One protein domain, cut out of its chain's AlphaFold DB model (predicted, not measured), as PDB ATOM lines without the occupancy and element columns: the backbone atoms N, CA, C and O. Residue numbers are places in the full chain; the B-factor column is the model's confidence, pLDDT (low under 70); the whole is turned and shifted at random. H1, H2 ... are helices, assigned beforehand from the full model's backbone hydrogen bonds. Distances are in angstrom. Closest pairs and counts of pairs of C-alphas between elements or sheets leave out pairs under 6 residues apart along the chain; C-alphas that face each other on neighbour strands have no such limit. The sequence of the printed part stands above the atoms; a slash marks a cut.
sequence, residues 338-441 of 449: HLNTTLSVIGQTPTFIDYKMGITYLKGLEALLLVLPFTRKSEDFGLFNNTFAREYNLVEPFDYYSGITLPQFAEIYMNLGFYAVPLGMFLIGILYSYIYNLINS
ATOM      1  N   HIS A 338       5.589   4.178  19.104       87.12
ATOM      2  CA  HIS A 338       6.629   3.940  18.138       87.12
ATOM      3  C   HIS A 338       7.844   3.233  18.739       87.12
ATOM      4  O   HIS A 338       8.588   2.591  17.992       87.12
ATOM      5  N   LEU A 339       8.049   3.343  20.056       89.81
ATOM      6  CA  LEU A 339       9.069   2.575  20.757       89.81
ATOM      7  C   LEU A 339       8.729   1.095  20.639       89.81
ATOM      8  O   LEU A 339       9.521   0.332  20.097       89.81
ATOM      9  N   ASN A 340       7.513   0.713  21.013       88.88
ATOM     10  CA  ASN A 340       7.052  -0.664  20.926       88.88
ATOM     11  C   ASN A 340       7.053  -1.232  19.495       88.88
ATOM     12  O   ASN A 340       7.465  -2.371  19.254       88.88
ATOM     13  N   THR A 341       6.659  -0.404  18.524       90.88
ATOM     14  CA  THR A 341       6.750  -0.752  17.097       90.88
ATOM     15  C   THR A 341       8.198  -1.041  16.693       90.88
ATOM     16  O   THR A 341       8.483  -2.039  16.036       90.88
ATOM     17  N   THR A 342       9.129  -0.194  17.132       93.62
ATOM     18  CA  THR A 342      10.564  -0.347  16.863       93.62
ATOM     19  C   THR A 342      11.137  -1.591  17.542       93.62
ATOM     20  O   THR A 342      11.873  -2.339  16.904       93.62
ATOM     21  N   LEU A 343      10.786  -1.838  18.807       93.56
ATOM     22  CA  LEU A 343      11.228  -3.014  19.560       93.56
ATOM     23  C   LEU A 343      10.801  -4.307  18.876       93.56
ATOM     24  O   LEU A 343      11.616  -5.209  18.712       93.56
ATOM     25  N   SER A 344       9.554  -4.364  18.414       93.44
ATOM     26  CA  SER A 344       9.036  -5.527  17.691       93.44
ATOM     27  C   SER A 344       9.798  -5.767  16.396       93.44
ATOM     28  O   SER A 344      10.143  -6.907  16.094       93.44
ATOM     29  N   VAL A 345      10.117  -4.696  15.663       95.62
ATOM     30  CA  VAL A 345      10.903  -4.777  14.429       95.62
ATOM     31  C   VAL A 345      12.318  -5.283  14.686       95.62
ATOM     32  O   VAL A 345      12.761  -6.209  14.006       95.62
ATOM     33  N   ILE A 346      13.016  -4.718  15.674       95.56
ATOM     34  CA  ILE A 346      14.391  -5.109  16.014       95.56
ATOM     35  C   ILE A 346      14.434  -6.535  16.563       95.56
ATOM     36  O   ILE A 346      15.302  -7.308  16.174       95.56
ATOM     37  N   GLY A 347      13.499  -6.891  17.445       95.00
ATOM     38  CA  GLY A 347      13.470  -8.202  18.088       95.00
ATOM     39  C   GLY A 347      13.113  -9.339  17.141       95.00
ATOM     40  O   GLY A 347      13.592 -10.457  17.323       95.00
ATOM     41  N   GLN A 348      12.314  -9.057  16.110       95.81
ATOM     42  CA  GLN A 348      11.892 -10.071  15.146       95.81
ATOM     43  C   GLN A 348      12.748 -10.100  13.875       95.81
ATOM     44  O   GLN A 348      12.816 -11.148  13.240       95.81
ATOM     45  N   THR A 349      13.450  -9.015  13.527       96.38
ATOM     46  CA  THR A 349      14.267  -8.935  12.301       96.38
ATOM     47  C   THR A 349      15.767  -8.930  12.621       96.38
ATOM     48  O   THR A 349      16.227  -8.026  13.326       96.38
ATOM     49  N   PRO A 350      16.581  -9.848  12.064       95.50
ATOM     50  CA  PRO A 350      16.245 -10.822  11.018       95.50
ATOM     51  C   PRO A 350      15.860 -12.219  11.538       95.50
ATOM     52  O   PRO A 350      15.742 -13.148  10.753       95.50
ATOM     53  N   THR A 351      15.751 -12.410  12.855       95.12
ATOM     54  CA  THR A 351      15.691 -13.750  13.468       95.12
ATOM     55  C   THR A 351      14.458 -14.564  13.069       95.12
ATOM     56  O   THR A 351      14.571 -15.757  12.805       95.12
ATOM     57  N   PHE A 352      13.284 -13.931  13.063       96.00
ATOM     58  CA  PHE A 352      11.997 -14.563  12.755       96.00
ATOM     59  C   PHE A 352      11.395 -14.045  11.450       96.00
ATOM     60  O   PHE A 352      10.692 -14.778  10.759       96.00
ATOM     61  N   ILE A 353      11.660 -12.779  11.130       95.88
ATOM     62  CA  ILE A 353      11.209 -12.114   9.914       95.88
ATOM     63  C   ILE A 353      12.453 -11.681   9.154       95.88
ATOM     64  O   ILE A 353      13.256 -10.905   9.668       95.88
ATOM     65  N   ASP A 354      12.606 -12.167   7.926       97.38
ATOM     66  CA  ASP A 354      13.710 -11.764   7.063       97.38
ATOM     67  C   ASP A 354      13.640 -10.272   6.716       97.38
ATOM     68  O   ASP A 354      12.567  -9.658   6.643       97.38
ATOM     69  N   TYR A 355      14.804  -9.691   6.416       97.38
ATOM     70  CA  TYR A 355      14.872  -8.336   5.886       97.38
ATOM     71  C   TYR A 355      13.997  -8.182   4.638       97.38
ATOM     72  O   TYR A 355      14.032  -8.996   3.714       97.38
ATOM     73  N   LYS A 356      13.249  -7.078   4.574       95.44
ATOM     74  CA  LYS A 356      12.330  -6.794   3.459       95.44
ATOM     75  C   LYS A 356      13.023  -6.301   2.187       95.44
ATOM     76  O   LYS A 356      12.348  -6.110   1.182       95.44
ATOM     77  N   MET A 357      14.335  -6.064   2.211       96.06
ATOM     78  CA  MET A 357      15.156  -5.713   1.041       96.06
ATOM     79  C   MET A 357      14.604  -4.556   0.183       96.06
ATOM     80  O   MET A 357      14.751  -4.539  -1.035       96.06
ATOM     81  N   GLY A 358      13.952  -3.576   0.809       92.00
ATOM     82  CA  GLY A 358      13.403  -2.392   0.141       92.00
ATOM     83  C   GLY A 358      11.974  -2.543  -0.389       92.00
ATOM     84  O   GLY A 358      11.447  -1.587  -0.959       92.00
ATOM     85  N   ILE A 359      11.317  -3.693  -0.184       89.62
ATOM     86  CA  ILE A 359       9.939  -3.943  -0.647       89.62
ATOM     87  C   ILE A 359       8.971  -2.870  -0.140       89.62
ATOM     88  O   ILE A 359       8.051  -2.482  -0.859       89.62
ATOM     89  N   THR A 360       9.159  -2.358   1.075       89.75
ATOM     90  CA  THR A 360       8.231  -1.357   1.625       89.75
ATOM     91  C   THR A 360       8.356  -0.013   0.915       89.75
ATOM     92  O   THR A 360       7.343   0.609   0.601       89.75
ATOM     93  N   TYR A 361       9.576   0.382   0.542       86.56
ATOM     94  CA  TYR A 361       9.815   1.575  -0.267       86.56
ATOM     95  C   TYR A 361       9.277   1.421  -1.683       86.56
ATOM     96  O   TYR A 361       8.691   2.366  -2.205       86.56
ATOM     97  N   LEU A 362       9.417   0.236  -2.287       86.12
ATOM     98  CA  LEU A 362       8.813  -0.053  -3.589       86.12
ATOM     99  C   LEU A 362       7.293   0.092  -3.530       86.12
ATOM    100  O   LEU A 362       6.736   0.817  -4.347       86.12
ATOM    101  N   LYS A 363       6.637  -0.468  -2.507       80.88
ATOM    102  CA  LYS A 363       5.192  -0.290  -2.288       80.88
ATOM    103  C   LYS A 363       4.806   1.178  -2.082       80.88
ATOM    104  O   LYS A 363       3.772   1.618  -2.576       80.88
ATOM    105  N   GLY A 364       5.632   1.959  -1.384       78.69
ATOM    106  CA  GLY A 364       5.436   3.405  -1.240       78.69
ATOM    107  C   GLY A 364       5.570   4.168  -2.565       78.69
ATOM    108  O   GLY A 364       4.786   5.075  -2.843       78.69
ATOM    109  N   LEU A 365       6.526   3.787  -3.415       78.38
ATOM    110  CA  LEU A 365       6.695   4.360  -4.755       78.38
ATOM    111  C   LEU A 365       5.551   3.957  -5.691       78.38
ATOM    112  O   LEU A 365       5.020   4.808  -6.400       78.38
ATOM    113  N   GLU A 366       5.124   2.696  -5.653       74.62
ATOM    114  CA  GLU A 366       3.921   2.222  -6.339       74.62
ATOM    115  C   GLU A 366       2.699   3.019  -5.886       74.62
ATOM    116  O   GLU A 366       1.917   3.459  -6.722       74.62
ATOM    117  N   ALA A 367       2.576   3.314  -4.588       68.06
ATOM    118  CA  ALA A 367       1.504   4.157  -4.071       68.06
ATOM    119  C   ALA A 367       1.505   5.574  -4.647       68.06
ATOM    120  O   ALA A 367       0.436   6.116  -4.930       68.06
ATOM    121  N   LEU A 368       2.684   6.162  -4.860       66.75
ATOM    122  CA  LEU A 368       2.806   7.452  -5.537       66.75
ATOM    123  C   LEU A 368       2.436   7.354  -7.020       66.75
ATOM    124  O   LEU A 368       1.792   8.260  -7.544       66.75
ATOM    125  N   LEU A 369       2.798   6.260  -7.695       68.75
ATOM    126  CA  LEU A 369       2.414   6.019  -9.089       68.75
ATOM    127  C   LEU A 369       0.910   5.764  -9.237       68.75
ATOM    128  O   LEU A 369       0.335   6.185 -10.234       68.75
ATOM    129  N   LEU A 370       0.267   5.170  -8.230       60.06
ATOM    130  CA  LEU A 370      -1.181   4.941  -8.176       60.06
ATOM    131  C   LEU A 370      -2.015   6.223  -8.037       60.06
ATOM    132  O   LEU A 370      -3.237   6.175  -8.177       60.06
ATOM    133  N   VAL A 371      -1.373   7.375  -7.817       58.97
ATOM    134  CA  VAL A 371      -2.005   8.694  -7.985       58.97
ATOM    135  C   VAL A 371      -2.322   8.965  -9.465       58.97
ATOM    136  O   VAL A 371      -3.179   9.793  -9.775       58.97
ATOM    137  N   LEU A 372      -1.671   8.265 -10.401       64.56
ATOM    138  CA  LEU A 372      -1.988   8.362 -11.819       64.56
ATOM    139  C   LEU A 372      -3.295   7.600 -12.115       64.56
ATOM    140  O   LEU A 372      -3.411   6.417 -11.804       64.56
ATOM    141  N   PRO A 373      -4.278   8.227 -12.785       53.56
ATOM    142  CA  PRO A 373      -5.620   7.657 -12.956       53.56
ATOM    143  C   PRO A 373      -5.680   6.371 -13.804       53.56
ATOM    144  O   PRO A 373      -6.727   5.735 -13.867       53.56
ATOM    145  N   PHE A 374      -4.586   5.975 -14.462       62.19
ATOM    146  CA  PHE A 374      -4.546   4.838 -15.393       62.19
ATOM    147  C   PHE A 374      -3.893   3.573 -14.825       62.19
ATOM    148  O   PHE A 374      -3.852   2.546 -15.502       62.19
ATOM    149  N   THR A 375      -3.367   3.616 -13.604       55.97
ATOM    150  CA  THR A 375      -2.700   2.459 -12.995       55.97
ATOM    151  C   THR A 375      -3.689   1.630 -12.177       55.97
ATOM    152  O   THR A 375      -4.359   2.147 -11.282       55.97
ATOM    153  N   ARG A 376      -3.781   0.328 -12.479       53.12
ATOM    154  CA  ARG A 376      -4.606  -0.625 -11.723       53.12
ATOM    155  C   ARG A 376      -4.043  -0.765 -10.307       53.12
ATOM    156  O   ARG A 376      -2.886  -1.142 -10.144       53.12
ATOM    157  N   LYS A 377      -4.864  -0.472  -9.297       55.25
ATOM    158  CA  LYS A 377      -4.507  -0.659  -7.884       55.25
ATOM    159  C   LYS A 377      -4.346  -2.150  -7.586       55.25
ATOM    160  O   LYS A 377      -5.168  -2.954  -8.024       55.25
ATOM    161  N   SER A 378      -3.295  -2.509  -6.853       58.56
ATOM    162  CA  SER A 378      -3.185  -3.835  -6.244       58.56
ATOM    163  C   SER A 378      -4.298  -4.013  -5.211       58.56
ATOM    164  O   SER A 378      -4.647  -3.051  -4.525       58.56
ATOM    165  N   GLU A 379      -4.804  -5.233  -5.044       55.44
ATOM    166  CA  GLU A 379      -5.827  -5.557  -4.034       55.44
ATOM    167  C   GLU A 379      -5.364  -5.209  -2.602       55.44
ATOM    168  O   GLU A 379      -6.171  -4.822  -1.764       55.44
ATOM    169  N   ASP A 380      -4.048  -5.194  -2.364       59.56
ATOM    170  CA  ASP A 380      -3.437  -4.871  -1.068       59.56
ATOM    171  C   ASP A 380      -3.179  -3.373  -0.821       59.56
ATOM    172  O   ASP A 380      -2.463  -2.991   0.118       59.56
ATOM    173  N   PHE A 381      -3.697  -2.487  -1.674       55.00
ATOM    174  CA  PHE A 381      -3.365  -1.069  -1.593       55.00
ATOM    175  C   PHE A 381      -3.852  -0.432  -0.280       55.00
ATOM    176  O   PHE A 381      -5.030  -0.474   0.059       55.00
ATOM    177  N   GLY A 382      -2.931   0.177   0.475       62.62
ATOM    178  CA  GLY A 382      -3.232   0.768   1.784       62.62
ATOM    179  C   GLY A 382      -3.346  -0.236   2.938       62.62
ATOM    180  O   GLY A 382      -3.517   0.186   4.081       62.62
ATOM    181  N   LEU A 383      -3.185  -1.542   2.684       75.12
ATOM    182  CA  LEU A 383      -3.153  -2.567   3.735       75.12
ATOM    183  C   LEU A 383      -1.771  -2.724   4.377       75.12
ATOM    184  O   LEU A 383      -1.663  -3.381   5.405       75.12
ATOM    185  N   PHE A 384      -0.722  -2.096   3.827       83.12
ATOM    186  CA  PHE A 384       0.657  -2.279   4.295       83.12
ATOM    187  C   PHE A 384       0.814  -2.103   5.811       83.12
ATOM    188  O   PHE A 384       1.339  -2.999   6.457       83.12
ATOM    189  N   ASN A 385       0.305  -1.010   6.391       84.25
ATOM    190  CA  ASN A 385       0.431  -0.747   7.832       84.25
ATOM    191  C   ASN A 385      -0.266  -1.806   8.697       84.25
ATOM    192  O   ASN A 385       0.143  -2.046   9.829       84.25
ATOM    193  N   ASN A 386      -1.334  -2.418   8.188       87.25
ATOM    194  CA  ASN A 386      -2.072  -3.467   8.881       87.25
ATOM    195  C   ASN A 386      -1.394  -4.835   8.698       87.25
ATOM    196  O   ASN A 386      -1.195  -5.548   9.675       87.25
ATOM    197  N   THR A 387      -0.947  -5.164   7.483       89.44
ATOM    198  CA  THR A 387      -0.149  -6.369   7.210       89.44
ATOM    199  C   THR A 387       1.147  -6.366   8.016       89.44
ATOM    200  O   THR A 387       1.459  -7.363   8.653       89.44
ATOM    201  N   PHE A 388       1.851  -5.233   8.053       91.44
ATOM    202  CA  PHE A 388       3.013  -5.009   8.910       91.44
ATOM    203  C   PHE A 388       2.661  -5.233  10.386       91.44
ATOM    204  O   PHE A 388       3.330  -5.998  11.073       91.44
ATOM    205  N   ALA A 389       1.585  -4.608  10.871       90.88
ATOM    206  CA  ALA A 389       1.191  -4.737  12.266       90.88
ATOM    207  C   ALA A 389       0.886  -6.193  12.655       90.88
ATOM    208  O   ALA A 389       1.286  -6.624  13.733       90.88
ATOM    209  N   ARG A 390       0.225  -6.964  11.781       91.19
ATOM    210  CA  ARG A 390      -0.020  -8.395  12.004       91.19
ATOM    211  C   ARG A 390       1.258  -9.218  11.960       91.19
ATOM    212  O   ARG A 390       1.463 -10.053  12.831       91.19
ATOM    213  N   GLU A 391       2.104  -8.982  10.959       93.19
ATOM    214  CA  GLU A 391       3.351  -9.726  10.771       93.19
ATOM    215  C   GLU A 391       4.253  -9.621  12.007       93.19
ATOM    216  O   GLU A 391       4.798 -10.622  12.457       93.19
ATOM    217  N   TYR A 392       4.320  -8.434  12.613       93.12
ATOM    218  CA  TYR A 392       5.100  -8.180  13.826       93.12
ATOM    219  C   TYR A 392       4.332  -8.418  15.134       93.12
ATOM    220  O   TYR A 392       4.840  -8.071  16.203       93.12
ATOM    221  N   ASN A 393       3.129  -9.005  15.084       90.75
ATOM    222  CA  ASN A 393       2.261  -9.249  16.245       90.75
ATOM    223  C   ASN A 393       1.961  -7.987  17.083       90.75
ATOM    224  O   ASN A 393       1.780  -8.055  18.299       90.75
ATOM    225  N   LEU A 394       1.924  -6.825  16.431       87.06
ATOM    226  CA  LEU A 394       1.546  -5.549  17.038       87.06
ATOM    227  C   LEU A 394       0.020  -5.366  17.101       87.06
ATOM    228  O   LEU A 394      -0.474  -4.569  17.893       87.06
ATOM    229  N   VAL A 395      -0.718  -6.101  16.268       85.88
ATOM    230  CA  VAL A 395      -2.176  -6.288  16.355       85.88
ATOM    231  C   VAL A 395      -2.500  -7.774  16.255       85.88
ATOM    232  O   VAL A 395      -1.647  -8.587  15.888       85.88
ATOM    233  N   GLU A 396      -3.736  -8.140  16.577       82.31
ATOM    234  CA  GLU A 396      -4.181  -9.527  16.500       82.31
ATOM    235  C   GLU A 396      -4.169 -10.040  15.046       82.31
ATOM    236  O   GLU A 396      -4.478  -9.282  14.122       82.31
ATOM    237  N   PRO A 397      -3.860 -11.330  14.800       84.88
ATOM    238  CA  PRO A 397      -3.785 -11.880  13.442       84.88
ATOM    239  C   PRO A 397      -5.086 -11.772  12.633       84.88
ATOM    240  O   PRO A 397      -5.057 -11.838  11.407       84.88
ATOM    241  N   PHE A 398      -6.225 -11.614  13.304       83.12
ATOM    242  CA  PHE A 398      -7.537 -11.435  12.683       83.12
ATOM    243  C   PHE A 398      -7.979  -9.965  12.607       83.12
ATOM    244  O   PHE A 398      -9.058  -9.683  12.089       83.12
ATOM    245  N   ASP A 399      -7.166  -9.012  13.072       77.25
ATOM    246  CA  ASP A 399      -7.444  -7.589  12.898       77.25
ATOM    247  C   ASP A 399      -7.014  -7.148  11.486       77.25
ATOM    248  O   ASP A 399      -5.828  -6.986  11.180       77.25
ATOM    249  N   TYR A 400      -7.993  -6.965  10.596       78.75
ATOM    250  CA  TYR A 400      -7.811  -6.470   9.220       78.75
ATOM    251  C   TYR A 400      -8.062  -4.965   9.067       78.75
ATOM    252  O   TYR A 400      -8.039  -4.431   7.952       78.75
ATOM    253  N   TYR A 401      -8.289  -4.264  10.177       70.00
ATOM    254  CA  TYR A 401      -8.764  -2.884  10.174       70.00
ATOM    255  C   TYR A 401      -7.785  -1.920  10.850       70.00
ATOM    256  O   TYR A 401      -7.736  -0.738  10.490       70.00
ATOM    257  N   SER A 402      -6.993  -2.385  11.813       74.56
ATOM    258  CA  SER A 402      -6.029  -1.554  12.531       74.56
ATOM    259  C   SER A 402      -4.673  -1.535  11.836       74.56
ATOM    260  O   SER A 402      -3.974  -2.539  11.756       74.56
ATOM    261  N   GLY A 403      -4.268  -0.361  11.354       79.81
ATOM    262  CA  GLY A 403      -2.886  -0.101  10.956       79.81
ATOM    263  C   GLY A 403      -2.078   0.486  12.110       79.81
ATOM    264  O   GLY A 403      -2.596   1.317  12.862       79.81
ATOM    265  N   ILE A 404      -0.806   0.097  12.205       83.06
ATOM    266  CA  ILE A 404       0.178   0.747  13.079       83.06
ATOM    267  C   ILE A 404       1.188   1.483  12.211       83.06
ATOM    268  O   ILE A 404       1.562   1.029  11.130       83.06
ATOM    269  N   THR A 405       1.574   2.672  12.663       83.06
ATOM    270  CA  THR A 405       2.505   3.523  11.928       83.06
ATOM    271  C   THR A 405       3.939   3.099  12.210       83.06
ATOM    272  O   THR A 405       4.384   3.074  13.356       83.06
ATOM    273  N   LEU A 406       4.668   2.777  11.145       85.56
ATOM    274  CA  LEU A 406       6.059   2.355  11.212       85.56
ATOM    275  C   LEU A 406       6.993   3.579  11.240       85.56
ATOM    276  O   LEU A 406       6.951   4.397  10.317       85.56
ATOM    277  N   PRO A 407       7.847   3.735  12.268       90.81
ATOM    278  CA  PRO A 407       8.893   4.754  12.257       90.81
ATOM    279  C   PRO A 407       9.836   4.598  11.068       90.81
ATOM    280  O   PRO A 407      10.246   3.489  10.748       90.81
ATOM    281  N   GLN A 408      10.260   5.707  10.460       92.12
ATOM    282  CA  GLN A 408      11.117   5.674   9.263       92.12
ATOM    283  C   GLN A 408      12.424   4.909   9.478       92.12
ATOM    284  O   GLN A 408      12.825   4.128   8.624       92.12
ATOM    285  N   PHE A 409      13.090   5.103  10.618       94.06
ATOM    286  CA  PHE A 409      14.326   4.374  10.904       94.06
ATOM    287  C   PHE A 409      14.067   2.891  11.201       94.06
ATOM    288  O   PHE A 409      14.903   2.060  10.859       94.06
ATOM    289  N   ALA A 410      12.912   2.548  11.785       95.31
ATOM    290  CA  ALA A 410      12.505   1.160  11.977       95.31
ATOM    291  C   ALA A 410      12.185   0.505  10.625       95.31
ATOM    292  O   ALA A 410      12.569  -0.635  10.396       95.31
ATOM    293  N   GLU A 411      11.590   1.240   9.684       95.00
ATOM    294  CA  GLU A 411      11.425   0.790   8.301       95.00
ATOM    295  C   GLU A 411      12.774   0.566   7.607       95.00
ATOM    296  O   GLU A 411      12.961  -0.474   6.975       95.00
ATOM    297  N   ILE A 412      13.742   1.480   7.761       95.00
ATOM    298  CA  ILE A 412      15.092   1.292   7.196       95.00
ATOM    299  C   ILE A 412      15.736   0.039   7.790       95.00
ATOM    300  O   ILE A 412      16.255  -0.790   7.041       95.00
ATOM    301  N   TYR A 413      15.660  -0.130   9.113       96.69
ATOM    302  CA  TYR A 413      16.173  -1.313   9.800       96.69
ATOM    303  C   TYR A 413      15.511  -2.593   9.278       96.69
ATOM    304  O   TYR A 413      16.199  -3.541   8.917       96.69
ATOM    305  N   MET A 414      14.183  -2.607   9.173       97.00
ATOM    306  CA  MET A 414      13.416  -3.748   8.676       97.00
ATOM    307  C   MET A 414      13.786  -4.129   7.236       97.00
ATOM    308  O   MET A 414      13.721  -5.297   6.859       97.00
ATOM    309  N   ASN A 415      14.154  -3.157   6.403       96.31
ATOM    310  CA  ASN A 415      14.492  -3.417   5.007       96.31
ATOM    311  C   ASN A 415      15.960  -3.785   4.803       96.31
ATOM    312  O   ASN A 415      16.245  -4.643   3.976       96.31
ATOM    313  N   LEU A 416      16.876  -3.106   5.492       96.00
ATOM    314  CA  LEU A 416      18.302  -3.094   5.149       96.00
ATOM    315  C   LEU A 416      19.226  -3.306   6.362       96.00
ATOM    316  O   LEU A 416      20.447  -3.325   6.215       96.00
ATOM    317  N   GLY A 417      18.664  -3.458   7.560       95.06
ATOM    318  CA  GLY A 417      19.397  -3.710   8.794       95.06
ATOM    319  C   GLY A 417      20.011  -2.476   9.450       95.06
ATOM    320  O   GLY A 417      19.884  -1.338   8.993       95.06
ATOM    321  N   PHE A 418      20.696  -2.726  10.567       94.88
ATOM    322  CA  PHE A 418      21.253  -1.701  11.454       94.88
ATOM    323  C   PHE A 418      22.178  -0.709  10.733       94.88
ATOM    324  O   PHE A 418      22.026   0.503  10.871       94.88
ATOM    325  N   TYR A 419      23.103  -1.213   9.912       93.88
ATOM    326  CA  TYR A 419      24.110  -0.389   9.236       93.88
ATOM    327  C   TYR A 419      23.530   0.555   8.179       93.88
ATOM    328  O   TYR A 419      24.152   1.565   7.847       93.88
ATOM    329  N   ALA A 420      22.338   0.259   7.658       95.06
ATOM    330  CA  ALA A 420      21.675   1.107   6.680       95.06
ATOM    331  C   ALA A 420      20.951   2.298   7.320       95.06
ATOM    332  O   ALA A 420      20.716   3.294   6.635       95.06
ATOM    333  N   VAL A 421      20.631   2.235   8.618       94.94
ATOM    334  CA  VAL A 421      19.895   3.298   9.319       94.94
ATOM    335  C   VAL A 421      20.607   4.659   9.248       94.94
ATOM    336  O   VAL A 421      19.964   5.613   8.800       94.94
ATOM    337  N   PRO A 422      21.909   4.798   9.585       94.50
ATOM    338  CA  PRO A 422      22.615   6.074   9.450       94.50
ATOM    339  C   PRO A 422      22.551   6.644   8.026       94.50
ATOM    340  O   PRO A 422      22.252   7.823   7.835       94.50
ATOM    341  N   LEU A 423      22.791   5.801   7.015       93.62
ATOM    342  CA  LEU A 423      22.800   6.217   5.613       93.62
ATOM    343  C   LEU A 423      21.402   6.639   5.143       93.62
ATOM    344  O   LEU A 423      21.243   7.711   4.561       93.62
ATOM    345  N   GLY A 424      20.382   5.825   5.416       92.88
ATOM    346  CA  GLY A 424      19.005   6.111   5.023       92.88
ATOM    347  C   GLY A 424      18.476   7.382   5.684       92.88
ATOM    348  O   GLY A 424      17.932   8.249   5.002       92.88
ATOM    349  N   MET A 425      18.720   7.562   6.985       95.44
ATOM    350  CA  MET A 425      18.301   8.770   7.700       95.44
ATOM    351  C   MET A 425      19.042  10.019   7.209       95.44
ATOM    352  O   MET A 425      18.428  11.077   7.082       95.44
ATOM    353  N   PHE A 426      20.321   9.904   6.840       95.25
ATOM    354  CA  PHE A 426      21.058  10.991   6.190       95.25
ATOM    355  C   PHE A 426      20.430  11.406   4.851       95.25
ATOM    356  O   PHE A 426      20.214  12.596   4.612       95.25
ATOM    357  N   LEU A 427      20.068  10.440   4.000       92.25
ATOM    358  CA  LEU A 427      19.391  10.709   2.725       92.25
ATOM    359  C   LEU A 427      18.002  11.336   2.927       92.25
ATOM    360  O   LEU A 427      17.657  12.294   2.232       92.25
ATOM    361  N   ILE A 428      17.231  10.869   3.914       91.50
ATOM    362  CA  ILE A 428      15.955  11.495   4.299       91.50
ATOM    363  C   ILE A 428      16.190  12.938   4.763       91.50
ATOM    364  O   ILE A 428      15.430  13.833   4.396       91.50
ATOM    365  N   GLY A 429      17.269  13.201   5.503       93.94
ATOM    366  CA  GLY A 429      17.651  14.546   5.935       93.94
ATOM    367  C   GLY A 429      17.903  15.491   4.759       93.94
ATOM    368  O   GLY A 429      17.398  16.619   4.747       93.94
ATOM    369  N   ILE A 430      18.623  15.013   3.738       92.12
ATOM    370  CA  ILE A 430      18.831  15.739   2.476       92.12
ATOM    371  C   ILE A 430      17.486  16.034   1.803       92.12
ATOM    372  O   ILE A 430      17.217  17.185   1.455       92.12
ATOM    373  N   LEU A 431      16.624  15.023   1.665       88.81
ATOM    374  CA  LEU A 431      15.304  15.164   1.047       88.81
ATOM    375  C   LEU A 431      14.425  16.178   1.797       88.81
ATOM    376  O   LEU A 431      13.794  17.036   1.178       88.81
ATOM    377  N   TYR A 432      14.419  16.131   3.129       90.06
ATOM    378  CA  TYR A 432      13.700  17.086   3.973       90.06
ATOM    379  C   TYR A 432      14.201  18.510   3.773       90.06
ATOM    380  O   TYR A 432      13.395  19.438   3.705       90.06
ATOM    381  N   SER A 433      15.514  18.691   3.640       90.19
ATOM    382  CA  SER A 433      16.108  19.997   3.361       90.19
ATOM    383  C   SER A 433      15.741  20.513   1.975       90.19
ATOM    384  O   SER A 433      15.342  21.669   1.831       90.19
ATOM    385  N   TYR A 434      15.786  19.638   0.971       87.62
ATOM    386  CA  TYR A 434      15.359  19.940  -0.389       87.62
ATOM    387  C   TYR A 434      13.902  20.415  -0.432       87.62
ATOM    388  O   TYR A 434      13.634  21.529  -0.887       87.62
ATOM    389  N   ILE A 435      12.968  19.626   0.110       81.69
ATOM    390  CA  ILE A 435      11.534  19.960   0.145       81.69
ATOM    391  C   ILE A 435      11.303  21.257   0.924       81.69
ATOM    392  O   ILE A 435      10.577  22.142   0.470       81.69
ATOM    393  N   TYR A 436      11.946  21.408   2.081       84.94
ATOM    394  CA  TYR A 436      11.820  22.611   2.898       84.94
ATOM    395  C   TYR A 436      12.302  23.868   2.164       84.94
ATOM    396  O   TYR A 436      11.640  24.909   2.208       84.94
ATOM    397  N   ASN A 437      13.425  23.778   1.450       83.88
ATOM    398  CA  ASN A 437      13.960  24.882   0.661       83.88
ATOM    399  C   ASN A 437      13.103  25.169  -0.577       83.88
ATOM    400  O   ASN A 437      12.894  26.339  -0.893       83.88
ATOM    401  N   LEU A 438      12.529  24.153  -1.230       80.38
ATOM    402  CA  LEU A 438      11.546  24.352  -2.299       80.38
ATOM    403  C   LEU A 438      10.338  25.148  -1.795       80.38
ATOM    404  O   LEU A 438      10.000  26.181  -2.373       80.38
ATOM    405  N   ILE A 439       9.746  24.726  -0.675       74.12
ATOM    406  CA  ILE A 439       8.587  25.402  -0.080       74.12
ATOM    407  C   ILE A 439       8.946  26.841   0.314       74.12
ATOM    408  O   ILE A 439       8.203  27.768  -0.002       74.12
ATOM    409  N   ASN A 440      10.099  27.075   0.944       75.94
ATOM    410  CA  ASN A 440      10.463  28.414   1.417       75.94
ATOM    411  C   ASN A 440      11.009  29.352   0.341       75.94
ATOM    412  O   ASN A 440      10.807  30.560   0.449       75.94
ATOM    413  N   SER A 441      11.663  28.839  -0.703       72.06
ATOM    414  CA  SER A 441      12.089  29.652  -1.855       72.06
ATOM    415  C   SER A 441      10.897  30.303  -2.563       72.06
ATOM    416  O   SER A 441      11.023  31.376  -3.150       72.06
TER     417      SER A 441
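This is residues 338 to 441 of the 449 residues of an uncharacterized protein of Calditerrivibrio nitroreducens (strain DSM 19672 / NBRC 101217 / Yu37-1) (UniProt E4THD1). The long helix H5 is an arm whose residues 429 to 441 stick out from a body of four short helices and two long links. In that body H4, at the root of the arm, packs side by side with H1. The printed part has 104 residues with five named helices, H1 to H5, and no named strand: all helix, only just compact, close to loose, with a radius of gyration of the C-alphas of 15.3 A and spans of 46 by 37 by 21 A.

H5, residues 420 to 441, touches H4, residues 408 to 416, with residues 420 to 425 alone; the closest C-alphas, of Ile 412 and Val 421, are 5.6 A apart. They form a helical hairpin, opposite ways at a steep tilt of 45 degrees. H4, the hub, touches H1, residues 338 to 348, the same way at a shallow tilt of 11 degrees; the closest C-alphas, of Thr 342 and Ala 410, are 5.5 A apart. H2, residues 359 to 369, only just touches H4, with 3 pairs of C-alphas within 8 A, the closest those of Ile 359 and Asn 415 at 7.3 A. H3, residues 384 to 391, is near H1 and H2. In each helix every O i to N i+4 pair is within hydrogen-bond range.

H5 is 31.3 A long, from C-alpha 420 at (21.675, 1.107, 6.680) to C-alpha 441 at (12.089, 29.652, -1.855). H1 begins at C-alpha 338, (6.629, 3.940, 18.138).

The printed part has no cut. The links H2 to H3 and H3 to H4 are long, with 14 and 16 residues. Residues 367 to 382 have pLDDT under 70.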